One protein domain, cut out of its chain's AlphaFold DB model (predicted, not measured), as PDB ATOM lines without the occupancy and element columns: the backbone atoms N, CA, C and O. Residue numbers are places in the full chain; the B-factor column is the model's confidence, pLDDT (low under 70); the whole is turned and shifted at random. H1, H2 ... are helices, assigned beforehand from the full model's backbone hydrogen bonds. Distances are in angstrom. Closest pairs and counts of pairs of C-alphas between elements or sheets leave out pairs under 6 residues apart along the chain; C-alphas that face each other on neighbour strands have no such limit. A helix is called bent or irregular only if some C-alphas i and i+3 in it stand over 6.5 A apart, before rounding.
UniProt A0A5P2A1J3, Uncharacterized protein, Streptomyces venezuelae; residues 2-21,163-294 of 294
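This is residues 2 to 21 and 163 to 294 of the 294 residues of an uncharacterized protein of Streptomyces venezuelae (UniProt A0A5P2A1J3). One long, kinked helix, H3, is the spine of this model, with smaller helices gathered round each of its ends. H1, H4 and H5 cross its first half, with H2 packed on H1; H6 leads away from H3 near its kink, and H8 comes back to pack on its last residues, with H7 at the far turn between them. The printed part has 152 residues with nine named helices, H1 to H9 in chain order, and no named strand: all helix. It is elongated, 55 by 35 by 24 A, and only just compact, close to loose, with a radius of gyration of the C-alphas of 17.5 A.

Start at H3, residues 163 to 189, the hub, which touches five helices and has a kink of 31 degrees near residue 178. With residues 163 to 175 it touches H4, residues 208 to 222, at a steep tilt of 62 degrees, opposite ways; look at the C-alphas of Ala 171 and Ile 214, the closest at 5.0 A. H5, residues 226 to 237, touches H3 at 52 degrees, a steep tilt, closest at C-alphas 170 and 233, 5.3 A. H1, residues 2 to 10, is about perpendicular to H3 at 83 degrees, and C-alphas 10 and 172 are their closest, 5.2 A. H2, residues 17 to 21, touches H1, closest at C-alphas 6 and 20, 5.6 A. Toward the other end, H8, residues 266 to 280, touches H3 with C-alphas 188 and 271 closest, 4.6 A. H6, residues 239 to 251, only just touches H3, with 3 pairs of C-alphas within 8 A, closest at 177 and 239, 6.8 A. H7, residues 254 to 261, is close to H8 but not clearly touching, closest at C-alphas 261 and 269, 6.6 A. H9, residues 290 to 293, touches no helix. In H1, H2, H4, H5, H7 and H8 every O i to N i+4 pair is within hydrogen-bond range; in H3 18 of 23 are, in H6 5 of 9, and H9 is too short for such a pair.

Find C-alpha 163 at (130.710, 142.804, 115.218); from there H3 runs 37.5 A to C-alpha 189 at (145.676, 113.177, 132.611). It is only just irregular: C-alphas 166 and 169 are 6.6 A apart. H4 is 21.6 A long, H8 21.1 A, H6 19.4 A, H5 16.2 A and H1 12.9 A. H9 ends at C-alpha 293, (152.075, 130.215, 103.648).

The C-alphas of Asp 18 and Ala 262 are the two farthest apart, 56.4 A. Residues 22 to 162 are not printed, and C-alphas 21 and 163 are 11.5 A apart across this cut. The link from H3 to H4, residues 190 to 207, is long. Residues 251 to 256, of which 254 to 256 belong to H7, stand free. The mean pLDDT of the printed part is 89.7; residues 286 to 294 are under 70.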
ATOM      1  N   ASP A   2     125.413 125.707 103.542       94.56
ATOM      2  CA  ASP A   2     125.457 126.895 104.408       94.56
ATOM      3  C   ASP A   2     126.377 126.745 105.624       94.56
ATOM      4  O   ASP A   2     127.223 127.605 105.846       94.56
ATOM      5  N   VAL A   3     126.327 125.605 106.322       95.31
ATOM      6  CA  VAL A   3     127.253 125.310 107.433       95.31
ATOM      7  C   VAL A   3     128.718 125.326 106.979       95.31
ATOM      8  O   VAL A   3     129.552 125.967 107.607       95.31
ATOM      9  N   LEU A   4     129.027 124.691 105.840       95.50
ATOM     10  CA  LEU A   4     130.384 124.662 105.280       95.50
ATOM     11  C   LEU A   4     130.916 126.074 105.004       95.50
ATOM     12  O   LEU A   4     132.085 126.344 105.241       95.50
ATOM     13  N   ARG A   5     130.062 126.985 104.525       96.88
ATOM     14  CA  ARG A   5     130.459 128.372 104.258       96.88
ATOM     15  C   ARG A   5     130.886 129.095 105.536       96.88
ATOM     16  O   ARG A   5     131.847 129.851 105.499       96.88
ATOM     17  N   VAL A   6     130.197 128.850 106.651       96.69
ATOM     18  CA  VAL A   6     130.560 129.426 107.954       96.69
ATOM     19  C   VAL A   6     131.855 128.808 108.480       96.69
ATOM     20  O   VAL A   6     132.727 129.552 108.911       96.69
ATOM     21  N   VAL A   7     132.019 127.483 108.379       95.88
ATOM     22  CA  VAL A   7     133.258 126.788 108.784       95.88
ATOM     23  C   VAL A   7     134.467 127.324 108.020       95.88
ATOM     24  O   VAL A   7     135.410 127.797 108.643       95.88
ATOM     25  N   LEU A   8     134.409 127.350 106.684       95.19
ATOM     26  CA  LEU A   8     135.496 127.883 105.856       95.19
ATOM     27  C   LEU A   8     135.785 129.348 106.191       95.19
ATOM     28  O   LEU A   8     136.933 129.772 106.222       95.19
ATOM     29  N   TRP A   9     134.749 130.140 106.468       95.81
ATOM     30  CA  TRP A   9     134.970 131.510 106.900       95.81
ATOM     31  C   TRP A   9     135.658 131.572 108.268       95.81
ATOM     32  O   TRP A   9     136.529 132.409 108.427       95.81
ATOM     33  N   LEU A  10     135.359 130.712 109.242       94.31
ATOM     34  CA  LEU A  10     136.121 130.675 110.502       94.31
ATOM     35  C   LEU A  10     137.578 130.221 110.305       94.31
ATOM     36  O   LEU A  10     138.447 130.681 111.036       94.31
ATOM     37  N   GLU A  11     137.849 129.390 109.300       91.94
ATOM     38  CA  GLU A  11     139.191 128.944 108.880       91.94
ATOM     39  C   GLU A  11     139.915 129.958 107.970       91.94
ATOM     40  O   GLU A  11     140.760 129.602 107.156       91.94
ATOM     41  N   ASP A  12     139.563 131.237 108.060       92.62
ATOM     42  CA  ASP A  12     140.198 132.323 107.313       92.62
ATOM     43  C   ASP A  12     140.027 132.327 105.777       92.62
ATOM     44  O   ASP A  12     140.556 133.217 105.105       92.62
ATOM     45  N   PHE A  13     139.181 131.469 105.191       94.06
ATOM     46  CA  PHE A  13     138.909 131.537 103.749       94.06
ATOM     47  C   PHE A  13     138.246 132.874 103.350       94.06
ATOM     48  O   PHE A  13     137.359 133.371 104.059       94.06
ATOM     49  N   PRO A  14     138.614 133.451 102.186       93.75
ATOM     50  CA  PRO A  14     138.161 134.772 101.746       93.75
ATOM     51  C   PRO A  14     136.735 134.722 101.175       93.75
ATOM     52  O   PRO A  14     136.508 134.822  99.969       93.75
ATOM     53  N   LEU A  15     135.753 134.536 102.053       95.62
ATOM     54  CA  LEU A  15     134.331 134.506 101.717       95.62
ATOM     55  C   LEU A  15     133.678 135.863 101.991       95.62
ATOM     56  O   LEU A  15     133.956 136.506 103.001       95.62
ATOM     57  N   ALA A  16     132.773 136.284 101.106       96.50
ATOM     58  CA  ALA A  16     132.021 137.523 101.286       96.50
ATOM     59  C   ALA A  16     131.130 137.444 102.537       96.50
ATOM     60  O   ALA A  16     130.309 136.526 102.654       96.50
ATOM     61  N   LEU A  17     131.260 138.428 103.434       96.25
ATOM     62  CA  LEU A  17     130.576 138.438 104.729       96.25
ATOM     63  C   LEU A  17     129.052 138.327 104.594       96.25
ATOM     64  O   LEU A  17     128.441 137.528 105.297       96.25
ATOM     65  N   ASP A  18     128.444 139.021 103.630       97.00
ATOM     66  CA  ASP A  18     126.999 138.933 103.371       97.00
ATOM     67  C   ASP A  18     126.530 137.497 103.102       97.00
ATOM     68  O   ASP A  18     125.480 137.067 103.582       97.00
ATOM     69  N   SER A  19     127.332 136.719 102.367       96.75
ATOM     70  CA  SER A  19     127.016 135.318 102.077       96.75
ATOM     71  C   SER A  19     127.167 134.436 103.314       96.75
ATOM     72  O   SER A  19     126.372 133.514 103.512       96.75
ATOM     73  N   VAL A  20     128.172 134.701 104.150       97.44
ATOM     74  CA  VAL A  20     128.395 133.984 105.415       97.44
ATOM     75  C   VAL A  20     127.255 134.268 106.392       97.44
ATOM     76  O   VAL A  20     126.652 133.329 106.908       97.44
ATOM     77  N   ARG A  21     126.882 135.542 106.563       97.25
ATOM     78  CA  ARG A  21     125.755 135.979 107.396       97.25
ATOM     79  C   ARG A  21     124.451 135.321 106.958       97.25
ATOM     80  O   ARG A  21     123.776 134.707 107.779       97.25
ATOM     81  N   GLU A 163     130.958 143.822 114.182       96.44
ATOM     82  CA  GLU A 163     130.710 142.804 115.218       96.44
ATOM     83  C   GLU A 163     130.985 141.384 114.702       96.44
ATOM     84  O   GLU A 163     131.505 140.545 115.439       96.44
ATOM     85  N   TRP A 164     130.646 141.101 113.441       96.56
ATOM     86  CA  TRP A 164     130.937 139.818 112.802       96.56
ATOM     87  C   TRP A 164     132.443 139.581 112.666       96.56
ATOM     88  O   TRP A 164     132.935 138.539 113.097       96.56
ATOM     89  N   GLU A 165     133.175 140.542 112.104       93.38
ATOM     90  CA  GLU A 165     134.628 140.454 111.924       93.38
ATOM     91  C   GLU A 165     135.357 140.286 113.261       93.38
ATOM     92  O   GLU A 165     136.172 139.376 113.412       93.38
ATOM     93  N   GLU A 166     135.001 141.085 114.269       93.06
ATOM     94  CA  GLU A 166     135.576 140.998 115.613       93.06
ATOM     95  C   GLU A 166     135.269 139.659 116.293       93.06
ATOM     96  O   GLU A 166     136.033 139.204 117.147       93.06
ATOM     97  N   SER A 167     134.133 139.034 115.980       96.00
ATOM     98  CA  SER A 167     133.696 137.777 116.604       96.00
ATOM     99  C   SER A 167     134.291 136.538 115.938       96.00
ATOM    100  O   SER A 167     134.322 135.469 116.553       96.00
ATOM    101  N   ARG A 168     134.807 136.677 114.709       95.75
ATOM    102  CA  ARG A 168     135.425 135.591 113.935       95.75
ATOM    103  C   ARG A 168     136.540 134.905 114.715       95.75
ATOM    104  O   ARG A 168     136.517 133.687 114.854       95.75
ATOM    105  N   ALA A 169     137.484 135.679 115.252       93.62
ATOM    106  CA  ALA A 169     138.666 135.143 115.927       93.62
ATOM    107  C   ALA A 169     138.304 134.335 117.184       93.62
ATOM    108  O   ALA A 169     138.830 133.240 117.390       93.62
ATOM    109  N   SER A 170     137.363 134.830 117.993       96.75
ATOM    110  CA  SER A 170     136.879 134.121 119.183       96.75
ATOM    111  C   SER A 170     136.104 132.857 118.822       96.75
ATOM    112  O   SER A 170     136.356 131.795 119.389       96.75
ATOM    113  N   ALA A 171     135.206 132.932 117.835       96.88
ATOM    114  CA  ALA A 171     134.459 131.767 117.367       96.88
ATOM    115  C   ALA A 171     135.394 130.694 116.785       96.88
ATOM    116  O   ALA A 171     135.246 129.515 117.107       96.88
ATOM    117  N   ALA A 172     136.399 131.097 116.004       94.69
ATOM    118  CA  ALA A 172     137.429 130.206 115.475       94.69
ATOM    119  C   ALA A 172     138.276 129.587 116.596       94.69
ATOM    120  O   ALA A 172     138.529 128.386 116.579       94.69
ATOM    121  N   ALA A 173     138.664 130.356 117.619       94.75
ATOM    122  CA  ALA A 173     139.382 129.815 118.770       94.75
ATOM    123  C   ALA A 173     138.554 128.752 119.513       94.75
ATOM    124  O   ALA A 173     139.071 127.680 119.833       94.75
ATOM    125  N   PHE A 174     137.263 128.999 119.742       95.75
ATOM    126  CA  PHE A 174     136.384 128.031 120.403       95.75
ATOM    127  C   PHE A 174     136.089 126.805 119.539       95.75
ATOM    128  O   PHE A 174     135.952 125.710 120.077       95.75
ATOM    129  N   PHE A 175     136.003 126.965 118.221       95.12
ATOM    130  CA  PHE A 175     135.707 125.858 117.317       95.12
ATOM    131  C   PHE A 175     136.941 124.993 117.036       95.12
ATOM    132  O   PHE A 175     136.847 123.776 117.106       95.12
ATOM    133  N   LEU A 176     138.099 125.607 116.782       91.56
ATOM    134  CA  LEU A 176     139.305 124.913 116.310       91.56
ATOM    135  C   LEU A 176     140.299 124.588 117.435       91.56
ATOM    136  O   LEU A 176     140.989 123.575 117.383       91.56
ATOM    137  N   ARG A 177     140.405 125.435 118.469       93.69
ATOM    138  CA  ARG A 177     141.479 125.325 119.481       93.69
ATOM    139  C   ARG A 177     141.004 124.729 120.800       93.69
ATOM    140  O   ARG A 177     141.736 123.961 121.422       93.69
ATOM    141  N   LEU A 178     139.787 125.051 121.239       94.81
ATOM    142  CA  LEU A 178     139.224 124.499 122.477       94.81
ATOM    143  C   LEU A 178     139.111 122.956 122.460       94.81
ATOM    144  O   LEU A 178     139.430 122.340 123.486       94.81
ATOM    145  N   PRO A 179     138.722 122.296 121.348       94.19
ATOM    146  CA  PRO A 179     138.689 120.834 121.296       94.19
ATOM    147  C   PRO A 179     140.078 120.219 121.427       94.19
ATOM    148  O   PRO A 179     140.263 119.303 122.227       94.19
ATOM    149  N   VAL A 180     141.070 120.784 120.733       93.38
ATOM    150  CA  VAL A 180     142.477 120.358 120.808       93.38
ATOM    151  C   VAL A 180     143.017 120.491 122.229       93.38
ATOM    152  O   VAL A 180     143.580 119.535 122.760       93.38
ATOM    153  N   PHE A 181     142.782 121.632 122.886       93.44
ATOM    154  CA  PHE A 181     143.121 121.815 124.300       93.44
ATOM    155  C   PHE A 181     142.505 120.720 125.173       93.44
ATOM    156  O   PHE A 181     143.181 120.107 125.998       93.44
ATOM    157  N   THR A 182     141.214 120.457 124.979       93.50
ATOM    158  CA  THR A 182     140.474 119.477 125.774       93.50
ATOM    159  C   THR A 182     141.040 118.068 125.586       93.50
ATOM    160  O   THR A 182     141.249 117.354 126.569       93.50
ATOM    161  N   ARG A 183     141.340 117.678 124.342       93.94
ATOM    162  CA  ARG A 183     141.964 116.387 124.018       93.94
ATOM    163  C   ARG A 183     143.380 116.290 124.588       93.94
ATOM    164  O   ARG A 183     143.719 115.262 125.167       93.94
ATOM    165  N   ALA A 184     144.161 117.371 124.563       92.06
ATOM    166  CA  ALA A 184     145.479 117.417 125.198       92.06
ATOM    167  C   ALA A 184     145.392 117.208 126.720       92.06
ATOM    168  O   ALA A 184     146.125 116.390 127.275       92.06
ATOM    169  N   VAL A 185     144.448 117.867 127.403       91.56
ATOM    170  CA  VAL A 185     144.205 117.664 128.844       91.56
ATOM    171  C   VAL A 185     143.791 116.218 129.136       91.56
ATOM    172  O   VAL A 185     144.280 115.610 130.096       91.56
ATOM    173  N   ALA A 186     142.916 115.636 128.312       92.62
ATOM    174  CA  ALA A 186     142.510 114.241 128.448       92.62
ATOM    175  C   ALA A 186     143.697 113.281 128.253       92.62
ATOM    176  O   ALA A 186     143.886 112.385 129.078       92.62
ATOM    177  N   ALA A 187     144.536 113.507 127.238       92.19
ATOM    178  CA  ALA A 187     145.739 112.724 126.971       92.19
ATOM    179  C   ALA A 187     146.754 112.836 128.120       92.19
ATOM    180  O   ALA A 187     147.210 111.820 128.644       92.19
ATOM    181  N   MET A 188     147.040 114.046 128.604       89.88
ATOM    182  CA  MET A 188     147.952 114.268 129.733       89.88
ATOM    183  C   MET A 188     147.488 113.523 130.986       89.88
ATOM    184  O   MET A 188     148.257 112.804 131.626       89.88
ATOM    185  N   THR A 189     146.203 113.635 131.317       89.44
ATOM    186  CA  THR A 189     145.676 113.177 132.611       89.44
ATOM    187  C   THR A 189     145.054 111.782 132.588       89.44
ATOM    188  O   THR A 189     144.761 111.223 133.647       89.44
ATOM    189  N   GLY A 190     144.846 111.206 131.402       90.00
ATOM    190  CA  GLY A 190     144.142 109.936 131.209       90.00
ATOM    191  C   GLY A 190     142.655 110.000 131.576       90.00
ATOM    192  O   GLY A 190     142.071 108.981 131.945       90.00
ATOM    193  N   ARG A 191     142.044 111.193 131.559       91.31
ATOM    194  CA  ARG A 191     140.657 111.427 131.990       91.31
ATOM    195  C   ARG A 191     139.885 112.220 130.938       91.31
ATOM    196  O   ARG A 191     140.038 113.432 130.846       91.31
ATOM    197  N   GLU A 192     138.976 111.546 130.238       90.06
ATOM    198  CA  GLU A 192     138.175 112.120 129.139       90.06
ATOM    199  C   GLU A 192     137.334 113.344 129.535       90.06
ATOM    200  O   GLU A 192     137.136 114.247 128.734       90.06
ATOM    201  N   ASN A 193     136.834 113.396 130.776       91.88
ATOM    202  CA  ASN A 193     136.018 114.512 131.270       91.88
ATOM    203  C   ASN A 193     136.623 115.174 132.518       91.88
ATOM    204  O   ASN A 193     135.920 115.436 133.504       91.88
ATOM    205  N   LEU A 194     137.942 115.394 132.519       92.38
ATOM    206  CA  LEU A 194     138.582 116.156 133.589       92.38
ATOM    207  C   LEU A 194     138.015 117.579 133.637       92.38
ATOM    208  O   LEU A 194     137.829 118.230 132.615       92.38
ATOM    209  N   ALA A 195     137.704 118.039 134.847       92.25
ATOM    210  CA  ALA A 195     137.100 119.333 135.126       92.25
ATOM    211  C   ALA A 195     135.794 119.600 134.355       92.25
ATOM    212  O   ALA A 195     135.353 120.734 134.303       92.25
ATOM    213  N   GLY A 196     135.116 118.586 133.810       91.56
ATOM    214  CA  GLY A 196     133.882 118.809 133.055       91.56
ATOM    215  C   GLY A 196     134.106 119.316 131.627       91.56
ATOM    216  O   GLY A 196     133.152 119.780 131.013       91.56
ATOM    217  N   LEU A 197     135.338 119.241 131.110       91.69
ATOM    218  CA  LEU A 197     135.694 119.746 129.783       91.69
ATOM    219  C   LEU A 197     135.364 118.779 128.641       91.69
ATOM    220  O   LEU A 197     135.362 119.186 127.489       91.69
ATOM    221  N   GLY A 198     135.060 117.511 128.926       90.00
ATOM    222  CA  GLY A 198     134.984 116.448 127.915       90.00
ATOM    223  C   GLY A 198     133.959 116.693 126.806       90.00
ATOM    224  O   GLY A 198     134.141 116.212 125.693       90.00
ATOM    225  N   GLY A 199     132.915 117.488 127.067       86.94
ATOM    226  CA  GLY A 199     131.946 117.894 126.043       86.94
ATOM    227  C   GLY A 199     132.535 118.783 124.941       86.94
ATOM    228  O   GLY A 199     131.963 118.860 123.859       86.94
ATOM    229  N   HIS A 200     133.681 119.423 125.184       91.50
ATOM    230  CA  HIS A 200     134.335 120.300 124.217       91.50
ATOM    231  C   HIS A 200     135.264 119.557 123.251       91.50
ATOM    232  O   HIS A 200     135.610 120.101 122.209       91.50
ATOM    233  N   ALA A 201     135.640 118.310 123.550       91.00
ATOM    234  CA  ALA A 201     136.612 117.539 122.772       91.00
ATOM    235  C   ALA A 201     136.154 117.184 121.347       91.00
ATOM    236  O   ALA A 201     136.973 116.710 120.571       91.00
ATOM    237  N   ALA A 202     134.875 117.365 121.016       88.50
ATOM    238  CA  ALA A 202     134.300 116.993 119.722       88.50
ATOM    239  C   ALA A 202     133.597 118.161 119.009       88.50
ATOM    240  O   ALA A 202     132.850 117.921 118.062       88.50
ATOM    241  N   LEU A 203     133.781 119.415 119.455       89.81
ATOM    242  CA  LEU A 203     133.093 120.553 118.823       89.81
ATOM    243  C   LEU A 203     133.482 120.706 117.349       89.81
ATOM    244  O   LEU A 203     132.616 120.965 116.525       89.81
ATOM    245  N   ASP A 204     134.756 120.492 117.024       89.31
ATOM    246  CA  ASP A 204     135.315 120.536 115.667       89.31
ATOM    247  C   ASP A 204     134.798 119.411 114.753       89.31
ATOM    248  O   ASP A 204     134.803 119.544 113.532       89.31
ATOM    249  N   SER A 205     134.299 118.315 115.329       88.38
ATOM    250  CA  SER A 205     133.702 117.200 114.586       88.38
ATOM    251  C   SER A 205     132.239 117.445 114.198       88.38
ATOM    252  O   SER A 205     131.687 116.698 113.392       88.38
ATOM    253  N   GLU A 206     131.609 118.484 114.754       90.75
ATOM    254  CA  GLU A 206     130.212 118.842 114.515       90.75
ATOM    255  C   GLU A 206     130.134 120.220 113.840       90.75
ATOM    256  O   GLU A 206     130.074 121.242 114.527       90.75
ATOM    257  N   PRO A 207     130.079 120.297 112.494       91.44
ATOM    258  CA  PRO A 207     130.137 121.565 111.758       91.44
ATOM    259  C   PRO A 207     129.076 122.595 112.172       91.44
ATOM    260  O   PRO A 207     129.287 123.797 112.042       91.44
ATOM    261  N   LEU A 208     127.932 122.145 112.697       94.06
ATOM    262  CA  LEU A 208     126.908 123.036 113.241       94.06
ATOM    263  C   LEU A 208     127.432 123.887 114.412       94.06
ATOM    264  O   LEU A 208     127.009 125.032 114.573       94.06
ATOM    265  N   MET A 209     128.369 123.365 115.209       94.44
ATOM    266  CA  MET A 209     128.949 124.098 116.332       94.44
ATOM    267  C   MET A 209     129.653 125.372 115.877       94.44
ATOM    268  O   MET A 209     129.604 126.353 116.603       94.44
ATOM    269  N   ALA A 210     130.218 125.420 114.668       95.31
ATOM    270  CA  ALA A 210     130.795 126.649 114.124       95.31
ATOM    271  C   ALA A 210     129.750 127.778 114.022       95.31
ATOM    272  O   ALA A 210     130.024 128.916 114.405       95.31
ATOM    273  N   VAL A 211     128.525 127.461 113.579       97.12
ATOM    274  CA  VAL A 211     127.414 128.429 113.492       97.12
ATOM    275  C   VAL A 211     126.915 128.826 114.883       97.12
ATOM    276  O   VAL A 211     126.674 130.003 115.148       97.12
ATOM    277  N   LEU A 212     126.793 127.859 115.794       96.56
ATOM    278  CA  LEU A 212     126.363 128.143 117.163       96.56
ATOM    279  C   LEU A 212     127.396 128.976 117.926       96.56
ATOM    280  O   LEU A 212     127.013 129.868 118.672       96.56
ATOM    281  N   LEU A 213     128.692 128.731 117.726       96.94
ATOM    282  CA  LEU A 213     129.767 129.447 118.408       96.94
ATOM    283  C   LEU A 213     129.883 130.898 117.937       96.94
ATOM    284  O   LEU A 213     130.078 131.773 118.777       96.94
ATOM    285  N   ILE A 214     129.705 131.190 116.643       97.44
ATOM    286  CA  ILE A 214     129.668 132.590 116.189       97.44
ATOM    287  C   ILE A 214     128.451 133.329 116.756       97.44
ATOM    288  O   ILE A 214     128.581 134.452 117.243       97.44
ATOM    289  N   ALA A 215     127.283 132.683 116.783       97.62
ATOM    290  CA  ALA A 215     126.076 133.268 117.357       97.62
ATOM    291  C   ALA A 215     126.198 133.470 118.876       97.62
ATOM    292  O   ALA A 215     125.803 134.511 119.398       97.62
ATOM    293  N   PHE A 216     126.808 132.505 119.568       96.75
ATOM    294  CA  PHE A 216     127.157 132.579 120.982       96.75
ATOM    295  C   PHE A 216     128.083 133.758 121.275       96.75
ATOM    296  O   PHE A 216     127.784 134.532 122.174       96.75
ATOM    297  N   VAL A 217     129.179 133.918 120.525       97.81
ATOM    298  CA  VAL A 217     130.135 135.018 120.727       97.81
ATOM    299  C   VAL A 217     129.441 136.370 120.560       97.81
ATOM    300  O   VAL A 217     129.573 137.238 121.422       97.81
ATOM    301  N   LEU A 218     128.655 136.532 119.491       97.38
ATOM    302  CA  LEU A 218     127.888 137.755 119.241       97.38
ATOM    303  C   LEU A 218     126.885 138.036 120.369       97.38
ATOM    304  O   LEU A 218     126.822 139.153 120.886       97.38
ATOM    305  N   GLY A 219     126.121 137.020 120.778       96.44
ATOM    306  CA  GLY A 219     125.158 137.130 121.871       96.44
ATOM    307  C   GLY A 219     125.829 137.469 123.203       96.44
ATOM    308  O   GLY A 219     125.385 138.373 123.906       96.44
ATOM    309  N   ALA A 220     126.923 136.782 123.534       95.81
ATOM    310  CA  ALA A 220     127.675 136.964 124.770       95.81
ATOM    311  C   ALA A 220     128.209 138.397 124.879       95.81
ATOM    312  O   ALA A 220     127.994 139.060 125.894       95.81
ATOM    313  N   ARG A 221     128.823 138.917 123.811       95.06
ATOM    314  CA  ARG A 221     129.315 140.302 123.763       95.06
ATOM    315  C   ARG A 221     128.206 141.320 124.014       95.06
ATOM    316  O   ARG A 221     128.360 142.220 124.838       95.06
ATOM    317  N   ARG A 222     127.048 141.136 123.379       93.88
ATOM    318  CA  ARG A 222     125.870 142.002 123.574       93.88
ATOM    319  C   ARG A 222     125.270 141.904 124.971       93.88
ATOM    320  O   ARG A 222     124.735 142.889 125.472       93.88
ATOM    321  N   ALA A 223     125.389 140.744 125.608       93.25
ATOM    322  CA  ALA A 223     124.982 140.515 126.988       93.25
ATOM    323  C   ALA A 223     126.032 140.977 128.024       93.25
ATOM    324  O   ALA A 223     125.851 140.732 129.215       93.25
ATOM    325  N   GLY A 224     127.118 141.637 127.600       93.38
ATOM    326  CA  GLY A 224     128.148 142.178 128.493       93.38
ATOM    327  C   GLY A 224     129.243 141.187 128.902       93.38
ATOM    328  O   GLY A 224     129.968 141.458 129.852       93.38
ATOM    329  N   TRP A 225     129.387 140.066 128.192       93.94
ATOM    330  CA  TRP A 225     130.392 139.023 128.456       93.94
ATOM    331  C   TRP A 225     131.641 139.136 127.567       93.94
ATOM    332  O   TRP A 225     132.366 138.157 127.392       93.94
ATOM    333  N   SER A 226     131.897 140.307 126.975       94.12
ATOM    334  CA  SER A 226     133.027 140.500 126.053       94.12
ATOM    335  C   SER A 226     134.371 140.155 126.691       94.12
ATOM    336  O   SER A 226     135.135 139.408 126.090       94.12
ATOM    337  N   GLU A 227     134.612 140.608 127.925       95.19
ATOM    338  CA  GLU A 227     135.854 140.331 128.664       95.19
ATOM    339  C   GLU A 227     136.067 138.821 128.849       95.19
ATOM    340  O   GLU A 227     137.132 138.298 128.550       95.19
ATOM    341  N   ASN A 228     135.018 138.076 129.218       92.94
ATOM    342  CA  ASN A 228     135.109 136.621 129.363       92.94
ATOM    343  C   ASN A 228     135.406 135.905 128.038       92.94
ATOM    344  O   ASN A 228     136.132 134.910 128.020       92.94
ATOM    345  N   VAL A 229     134.814 136.371 126.935       95.62
ATOM    346  CA  VAL A 229     135.070 135.817 125.600       95.62
ATOM    347  C   VAL A 229     136.515 136.088 125.177       95.62
ATOM    348  O   VAL A 229     137.170 135.193 124.639       95.62
ATOM    349  N   GLU A 230     137.015 137.291 125.436       95.44
ATOM    350  CA  GLU A 230     138.380 137.715 125.120       95.44
ATOM    351  C   GLU A 230     139.407 136.943 125.949       95.44
ATOM    352  O   GLU A 230     140.278 136.301 125.367       95.44
ATOM    353  N   ASP A 231     139.227 136.850 127.268       94.69
ATOM    354  CA  ASP A 231     140.098 136.080 128.165       94.69
ATOM    355  C   ASP A 231     140.240 134.613 127.727       94.69
ATOM    356  O   ASP A 231     141.337 134.037 127.730       94.69
ATOM    357  N   LEU A 232     139.128 133.982 127.332       93.00
ATOM    358  CA  LEU A 232     139.138 132.611 126.821       93.00
ATOM    359  C   LEU A 232     139.828 132.518 125.456       93.00
ATOM    360  O   LEU A 232     140.582 131.574 125.214       93.00
ATOM    361  N   THR A 233     139.593 133.486 124.570       95.44
ATOM    362  CA  THR A 233     140.232 133.544 123.247       95.44
ATOM    363  C   THR A 233     141.749 133.674 123.386       95.44
ATOM    364  O   THR A 233     142.494 132.901 122.778       95.44
ATOM    365  N   ASP A 234     142.209 134.579 124.247       94.94
ATOM    366  CA  ASP A 234     143.621 134.841 124.521       94.94
ATOM    367  C   ASP A 234     144.304 133.644 125.185       94.94
ATOM    368  O   ASP A 234     145.427 133.272 124.823       94.94
ATOM    369  N   SER A 235     143.604 132.971 126.102       92.44
ATOM    370  CA  SER A 235     144.082 131.729 126.720       92.44
ATOM    371  C   SER A 235     144.313 130.624 125.683       92.44
ATOM    372  O   SER A 235     145.266 129.851 125.794       92.44
ATOM    373  N   LEU A 236     143.476 130.562 124.643       92.94
ATOM    374  CA  LEU A 236     143.588 129.589 123.556       92.94
ATOM    375  C   LEU A 236     144.588 130.004 122.465       92.94
ATOM    376  O   LEU A 236     145.025 129.153 121.689       92.94
ATOM    377  N   ALA A 237     144.988 131.275 122.388       90.12
ATOM    378  CA  ALA A 237     145.852 131.786 121.322       90.12
ATOM    379  C   ALA A 237     147.243 131.131 121.280       90.12
ATOM    380  O   ALA A 237     147.852 131.038 120.217       90.12
ATOM    381  N   ARG A 238     147.744 130.635 122.418       88.25
ATOM    382  CA  ARG A 238     149.069 129.993 122.518       88.25
ATOM    383  C   ARG A 238     149.075 128.525 122.090       88.25
ATOM    384  O   ARG A 238     150.150 127.965 121.876       88.25
ATOM    385  N   TRP A 239     147.908 127.894 121.973       88.19
ATOM    386  CA  TRP A 239     147.827 126.454 121.724       88.19
ATOM    387  C   TRP A 239     148.430 125.986 120.401       88.19
ATOM    388  O   TRP A 239     149.135 124.981 120.434       88.19
ATOM    389  N   PRO A 240     148.256 126.686 119.266       86.38
ATOM    390  CA  PRO A 240     148.890 126.273 118.015       86.38
ATOM    391  C   PRO A 240     150.414 126.115 118.143       86.38
ATOM    392  O   PRO A 240     150.971 125.090 117.753       86.38
ATOM    393  N   ALA A 241     151.087 127.070 118.795       87.75
ATOM    394  CA  ALA A 241     152.528 127.000 119.038       87.75
ATOM    395  C   ALA A 241     152.911 125.853 119.992       87.75
ATOM    396  O   ALA A 241     153.908 125.169 119.764       87.75
ATOM    397  N   LEU A 242     152.112 125.612 121.040       87.75
ATOM    398  CA  LEU A 242     152.328 124.494 121.965       87.75
ATOM    399  C   LEU A 242     152.184 123.139 121.262       87.75
ATOM    400  O   LEU A 242     153.044 122.282 121.439       87.75
ATOM    401  N   VAL A 243     151.154 122.958 120.429       87.62
ATOM    402  CA  VAL A 243     150.995 121.752 119.601       87.62
ATOM    403  C   VAL A 243     152.178 121.595 118.649       87.62
ATOM    404  O   VAL A 243     152.718 120.498 118.532       87.62
ATOM    405  N   GLY A 244     152.626 122.680 118.009       86.75
ATOM    406  CA  GLY A 244     153.823 122.673 117.165       86.75
ATOM    407  C   GLY A 244     155.065 122.182 117.913       86.75
ATOM    408  O   GLY A 244     155.797 121.338 117.401       86.75
ATOM    409  N   GLY A 245     155.265 122.633 119.155       86.69
ATOM    410  CA  GLY A 245     156.326 122.131 120.033       86.69
ATOM    411  C   GLY A 245     156.147 120.659 120.423       86.69
ATOM    412  O   GLY A 245     157.112 119.903 120.421       86.69
ATOM    413  N   MET A 246     154.916 120.218 120.699       88.06
ATOM    414  CA  MET A 246     154.621 118.811 121.002       88.06
ATOM    415  C   MET A 246     154.901 117.891 119.809       88.06
ATOM    416  O   MET A 246     155.432 116.801 120.002       88.06
ATOM    417  N   LYS A 247     154.609 118.329 118.577       88.12
ATOM    418  CA  LYS A 247     154.902 117.565 117.353       88.12
ATOM    419  C   LYS A 247     156.402 117.269 117.201       88.12
ATOM    420  O   LYS A 247     156.737 116.179 116.758       88.12
ATOM    421  N   GLN A 248     157.292 118.152 117.668       87.31
ATOM    422  CA  GLN A 248     158.747 117.913 117.644       87.31
ATOM    423  C   GLN A 248     159.173 116.691 118.472       87.31
ATOM    424  O   GLN A 248     160.217 116.102 118.204       87.31
ATOM    425  N   VAL A 249     158.371 116.272 119.460       86.88
ATOM    426  CA  VAL A 249     158.636 115.052 120.241       86.88
ATOM    427  C   VAL A 249     158.545 113.800 119.365       86.88
ATOM    428  O   VAL A 249     159.259 112.837 119.625       86.88
ATOM    429  N   LEU A 250     157.719 113.808 118.312       87.44
ATOM    430  CA  LEU A 250     157.612 112.677 117.384       87.44
ATOM    431  C   LEU A 250     158.893 112.456 116.572       87.44
ATOM    432  O   LEU A 250     159.175 111.327 116.175       87.44
ATOM    433  N   ASP A 251     159.671 113.516 116.358       89.75
ATOM    434  CA  ASP A 251     160.937 113.471 115.626       89.75
ATOM    435  C   ASP A 251     162.140 113.185 116.547       89.75
ATOM    436  O   ASP A 251     163.262 112.982 116.075       89.75
ATOM    437  N   MET A 252     161.927 113.158 117.869       91.44
ATOM    438  CA  MET A 252     162.984 112.952 118.855       91.44
ATOM    439  C   MET A 252     163.442 111.482 118.875       91.44
ATOM    440  O   MET A 252     162.620 110.572 119.016       91.44
ATOM    441  N   PRO A 253     164.756 111.202 118.809       93.12
ATOM    442  CA  PRO A 253     165.266 109.850 118.994       93.12
ATOM    443  C   PRO A 253     164.867 109.262 120.355       93.12
ATOM    444  O   PRO A 253     164.991 109.925 121.382       93.12
ATOM    445  N   GLN A 254     164.496 107.976 120.394       89.25
ATOM    446  CA  GLN A 254     164.033 107.318 121.629       89.25
ATOM    447  C   GLN A 254     165.012 107.465 122.805       89.25
ATOM    448  O   GLN A 254     164.589 107.681 123.931       89.25
ATOM    449  N   HIS A 255     166.323 107.401 122.554       91.56
ATOM    450  CA  HIS A 255     167.334 107.550 123.606       91.56
ATOM    451  C   HIS A 255     167.364 108.959 124.222       91.56
ATOM    452  O   HIS A 255     167.689 109.105 125.398       91.56
ATOM    453  N   GLU A 256     167.039 109.989 123.439       92.12
ATOM    454  CA  GLU A 256     166.945 111.373 123.901       92.12
ATOM    455  C   GLU A 256     165.644 111.584 124.683       92.12
ATOM    456  O   GLU A 256     165.663 112.181 125.758       92.12
ATOM    457  N   LEU A 257     164.539 110.997 124.216       89.31
ATOM    458  CA  LEU A 257     163.272 110.988 124.946       89.31
ATOM    459  C   LEU A 257     163.409 110.274 126.300       89.31
ATOM    460  O   LEU A 257     163.010 110.816 127.329       89.31
ATOM    461  N   ASP A 258     164.029 109.093 126.318       90.00
ATOM    462  CA  ASP A 258     164.298 108.331 127.539       90.00
ATOM    463  C   ASP A 258     165.197 109.122 128.495       90.00
ATOM    464  O   ASP A 258     164.948 109.145 129.700       90.00
ATOM    465  N   HIS A 259     166.217 109.810 127.966       92.38
ATOM    466  CA  HIS A 259     167.087 110.680 128.752       92.38
ATOM    467  C   HIS A 259     166.312 111.844 129.380       92.38
ATOM    468  O   HIS A 259     166.427 112.072 130.586       92.38
ATOM    469  N   ASN A 260     165.481 112.530 128.594       89.50
ATOM    470  CA  ASN A 260     164.646 113.635 129.059       89.50
ATOM    471  C   ASN A 260     163.631 113.175 130.115       89.50
ATOM    472  O   ASN A 260     163.345 113.912 131.053       89.50
ATOM    473  N   LEU A 261     163.130 111.940 130.016       89.75
ATOM    474  CA  LEU A 261     162.175 111.357 130.962       89.75
ATOM    475  C   LEU A 261     162.820 110.667 132.177       89.75
ATOM    476  O   LEU A 261     162.106 110.351 133.133       89.75
ATOM    477  N   ALA A 262     164.140 110.448 132.188       86.81
ATOM    478  CA  ALA A 262     164.839 109.650 133.203       86.81
ATOM    479  C   ALA A 262     164.753 110.222 134.634       86.81
ATOM    480  O   ALA A 262     164.957 109.491 135.604       86.81
ATOM    481  N   GLY A 263     164.436 111.512 134.781       85.25
ATOM    482  CA  GLY A 263     164.224 112.181 136.072       85.25
ATOM    483  C   GLY A 263     162.759 112.328 136.488       85.25
ATOM    484  O   GLY A 263     162.482 112.840 137.573       85.25
ATOM    485  N   HIS A 264     161.818 111.904 135.644       88.31
ATOM    486  CA  HIS A 264     160.395 112.092 135.880       88.31
ATOM    487  C   HIS A 264     159.713 110.802 136.351       88.31
ATOM    488  O   HIS A 264     160.086 109.692 135.973       88.31
ATOM    489  N   GLY A 265     158.696 110.950 137.202       89.88
ATOM    490  CA  GLY A 265     157.935 109.823 137.742       89.88
ATOM    491  C   GLY A 265     157.096 109.080 136.688       89.88
ATOM    492  O   GLY A 265     156.875 109.591 135.587       89.88
ATOM    493  N   PRO A 266     156.551 107.897 137.037       88.94
ATOM    494  CA  PRO A 266     155.796 107.049 136.110       88.94
ATOM    495  C   PRO A 266     154.555 107.735 135.517       88.94
ATOM    496  O   PRO A 266     154.156 107.429 134.397       88.94
ATOM    497  N   GLU A 267     153.952 108.689 136.231       87.44
ATOM    498  CA  GLU A 267     152.809 109.460 135.728       87.44
ATOM    499  C   GLU A 267     153.181 110.354 134.540       87.44
ATOM    500  O   GLU A 267     152.443 110.391 133.557       87.44
ATOM    501  N   MET A 268     154.342 111.016 134.595       88.88
ATOM    502  CA  MET A 268     154.837 111.864 133.506       88.88
ATOM    503  C   MET A 268     155.187 111.028 132.274       88.88
ATOM    504  O   MET A 268     154.854 111.406 131.153       88.88
ATOM    505  N   GLN A 269     155.803 109.861 132.477       89.94
ATOM    506  CA  GLN A 269     156.105 108.924 131.393       89.94
ATOM    507  C   GLN A 269     154.819 108.430 130.721       89.94
ATOM    508  O   GLN A 269     154.697 108.469 129.497       89.94
ATOM    509  N   ALA A 270     153.819 108.035 131.515       90.50
ATOM    510  CA  ALA A 270     152.529 107.597 130.996       90.50
ATOM    511  C   ALA A 270     151.763 108.734 130.291       90.50
ATOM    512  O   ALA A 270     151.123 108.492 129.270       90.50
ATOM    513  N   GLY A 271     151.819 109.962 130.818       89.75
ATOM    514  CA  GLY A 271     151.241 111.150 130.185       89.75
ATOM    515  C   GLY A 271     151.901 111.471 128.848       89.75
ATOM    516  O   GLY A 271     151.205 111.636 127.853       89.75
ATOM    517  N   THR A 272     153.234 111.455 128.803       90.50
ATOM    518  CA  THR A 272     154.010 111.668 127.571       90.50
ATOM    519  C   THR A 272     153.672 110.614 126.520       90.50
ATOM    520  O   THR A 272     153.386 110.962 125.379       90.50
ATOM    521  N   GLY A 273     153.599 109.335 126.907       91.50
ATOM    522  CA  GLY A 273     153.192 108.259 126.001       91.50
ATOM    523  C   GLY A 273     151.786 108.456 125.422       91.50
ATOM    524  O   GLY A 273     151.580 108.239 124.231       91.50
ATOM    525  N   ARG A 274     150.823 108.926 126.228       94.12
ATOM    526  CA  ARG A 274     149.468 109.248 125.746       94.12
ATOM    527  C   ARG A 274     149.441 110.459 124.815       94.12
ATOM    528  O   ARG A 274     148.697 110.431 123.847       94.12
ATOM    529  N   ILE A 275     150.240 111.495 125.079       92.81
ATOM    530  CA  ILE A 275     150.358 112.657 124.182       92.81
ATOM    531  C   ILE A 275     150.956 112.237 122.838       92.81
ATOM    532  O   ILE A 275     150.412 112.602 121.803       92.81
ATOM    533  N   ILE A 276     152.032 111.441 122.845       92.44
ATOM    534  CA  ILE A 276     152.631 110.887 121.621       92.44
ATOM    535  C   ILE A 276     151.580 110.106 120.832       92.44
ATOM    536  O   ILE A 276     151.431 110.330 119.635       92.44
ATOM    537  N   GLN A 277     150.813 109.244 121.501       93.62
ATOM    538  CA  GLN A 277     149.743 108.494 120.849       93.62
ATOM    539  C   GLN A 277     148.669 109.419 120.250       93.62
ATOM    540  O   GLN A 277     148.341 109.278 119.079       93.62
ATOM    541  N   ALA A 278     148.196 110.418 121.000       92.62
ATOM    542  CA  ALA A 278     147.204 111.385 120.521       92.62
ATOM    543  C   ALA A 278     147.710 112.218 119.323       92.62
ATOM    544  O   ALA A 278     146.936 112.555 118.430       92.62
ATOM    545  N   LEU A 279     149.008 112.537 119.275       91.19
ATOM    546  CA  LEU A 279     149.628 113.185 118.116       91.19
ATOM    547  C   LEU A 279     149.659 112.255 116.895       91.19
ATOM    548  O   LEU A 279     149.337 112.699 115.796       91.19
ATOM    549  N   LEU A 280     150.027 110.981 117.079       91.31
ATOM    550  CA  LEU A 280     150.055 109.980 116.004       91.31
ATOM    551  C   LEU A 280     148.658 109.696 115.440       91.31
ATOM    552  O   LEU A 280     148.516 109.505 114.234       91.31
ATOM    553  N   ASP A 281     147.640 109.713 116.297       90.81
ATOM    554  CA  ASP A 281     146.237 109.519 115.919       90.81
ATOM    555  C   ASP A 281     145.608 110.787 115.302       90.81
ATOM    556  O   ASP A 281     144.463 110.759 114.850       90.81
ATOM    557  N   GLY A 282     146.350 111.902 115.258       88.06
ATOM    558  CA  GLY A 282     145.891 113.183 114.716       88.06
ATOM    559  C   GLY A 282     144.907 113.933 115.618       88.06
ATOM    560  O   GLY A 282     144.387 114.971 115.224       88.06
ATOM    561  N   GLU A 283     144.664 113.462 116.844       88.94
ATOM    562  CA  GLU A 283     143.705 114.074 117.770       88.94
ATOM    563  C   GLU A 283     144.105 115.499 118.167       88.94
ATOM    564  O   GLU A 283     143.253 116.337 118.454       88.94
ATOM    565  N   LEU A 284     145.404 115.798 118.201       89.69
ATOM    566  CA  LEU A 284     145.895 117.131 118.559       89.69
ATOM    567  C   LEU A 284     146.155 118.026 117.345       89.69
ATOM    568  O   LEU A 284     146.717 119.107 117.510       89.69
ATOM    569  N   ASP A 285     145.776 117.602 116.138       83.69
ATOM    570  CA  ASP A 285     145.922 118.439 114.955       83.69
ATOM    571  C   ASP A 285     144.824 119.518 114.938       83.69
ATOM    572  O   ASP A 285     143.641 119.176 114.959       83.69
ATOM    573  N   PRO A 286     145.162 120.820 114.919       66.44
ATOM    574  CA  PRO A 286     144.169 121.898 114.926       66.44
ATOM    575  C   PRO A 286     143.426 122.080 113.592       66.44
ATOM    576  O   PRO A 286     142.677 123.043 113.449       66.44
ATOM    577  N   GLY A 287     143.624 121.179 112.624       65.56
ATOM    578  CA  GLY A 287     143.202 121.357 111.238       65.56
ATOM    579  C   GLY A 287     144.238 122.133 110.411       65.56
ATOM    580  O   GLY A 287     145.341 122.406 110.893       65.56
ATOM    581  N   PRO A 288     143.928 122.455 109.144       55.19
ATOM    582  CA  PRO A 288     144.855 123.159 108.264       55.19
ATOM    583  C   PRO A 288     145.146 124.577 108.778       55.19
ATOM    584  O   PRO A 288     144.253 125.415 108.870       55.19
ATOM    585  N   ASP A 289     146.416 124.854 109.074       49.78
ATOM    586  CA  ASP A 289     146.900 126.199 109.379       49.78
ATOM    587  C   ASP A 289     147.212 126.933 108.067       49.78
ATOM    588  O   ASP A 289     148.287 126.787 107.488       49.78
ATOM    589  N   LEU A 290     146.243 127.693 107.553       42.91
ATOM    590  CA  LEU A 290     146.421 128.479 106.326       42.91
ATOM    591  C   LEU A 290     147.273 129.742 106.537       42.91
ATOM    592  O   LEU A 290     147.548 130.454 105.573       42.91
ATOM    593  N   SER A 291     147.718 130.019 107.769       39.28
ATOM    594  CA  SER A 291     148.575 131.168 108.082       39.28
ATOM    595  C   SER A 291     150.075 130.890 107.909       39.28
ATOM    596  O   SER A 291     150.882 131.812 108.018       39.28
ATOM    597  N   ALA A 292     150.460 129.648 107.591       34.59
ATOM    598  CA  ALA A 292     151.860 129.257 107.421       34.59
ATOM    599  C   ALA A 292     152.455 129.556 106.026       34.59
ATOM    600  O   ALA A 292     153.669 129.443 105.872       34.59
ATOM    601  N   ASP A 293     151.645 129.978 105.043       33.66
ATOM    602  CA  ASP A 293     152.075 130.215 103.648       33.66
ATOM    603  C   ASP A 293     151.730 131.629 103.103       33.66
ATOM    604  O   ASP A 293     151.584 131.807 101.889       33.66
ATOM    605  N   ALA A 294     151.613 132.650 103.967       30.89
ATOM    606  CA  ALA A 294     151.409 134.054 103.561       30.89
ATOM    607  C   ALA A 294     152.622 134.954 103.850       30.89
ATOM    608  O   ALA A 294     153.091 134.975 105.011       30.89
TER     609      ALA A 294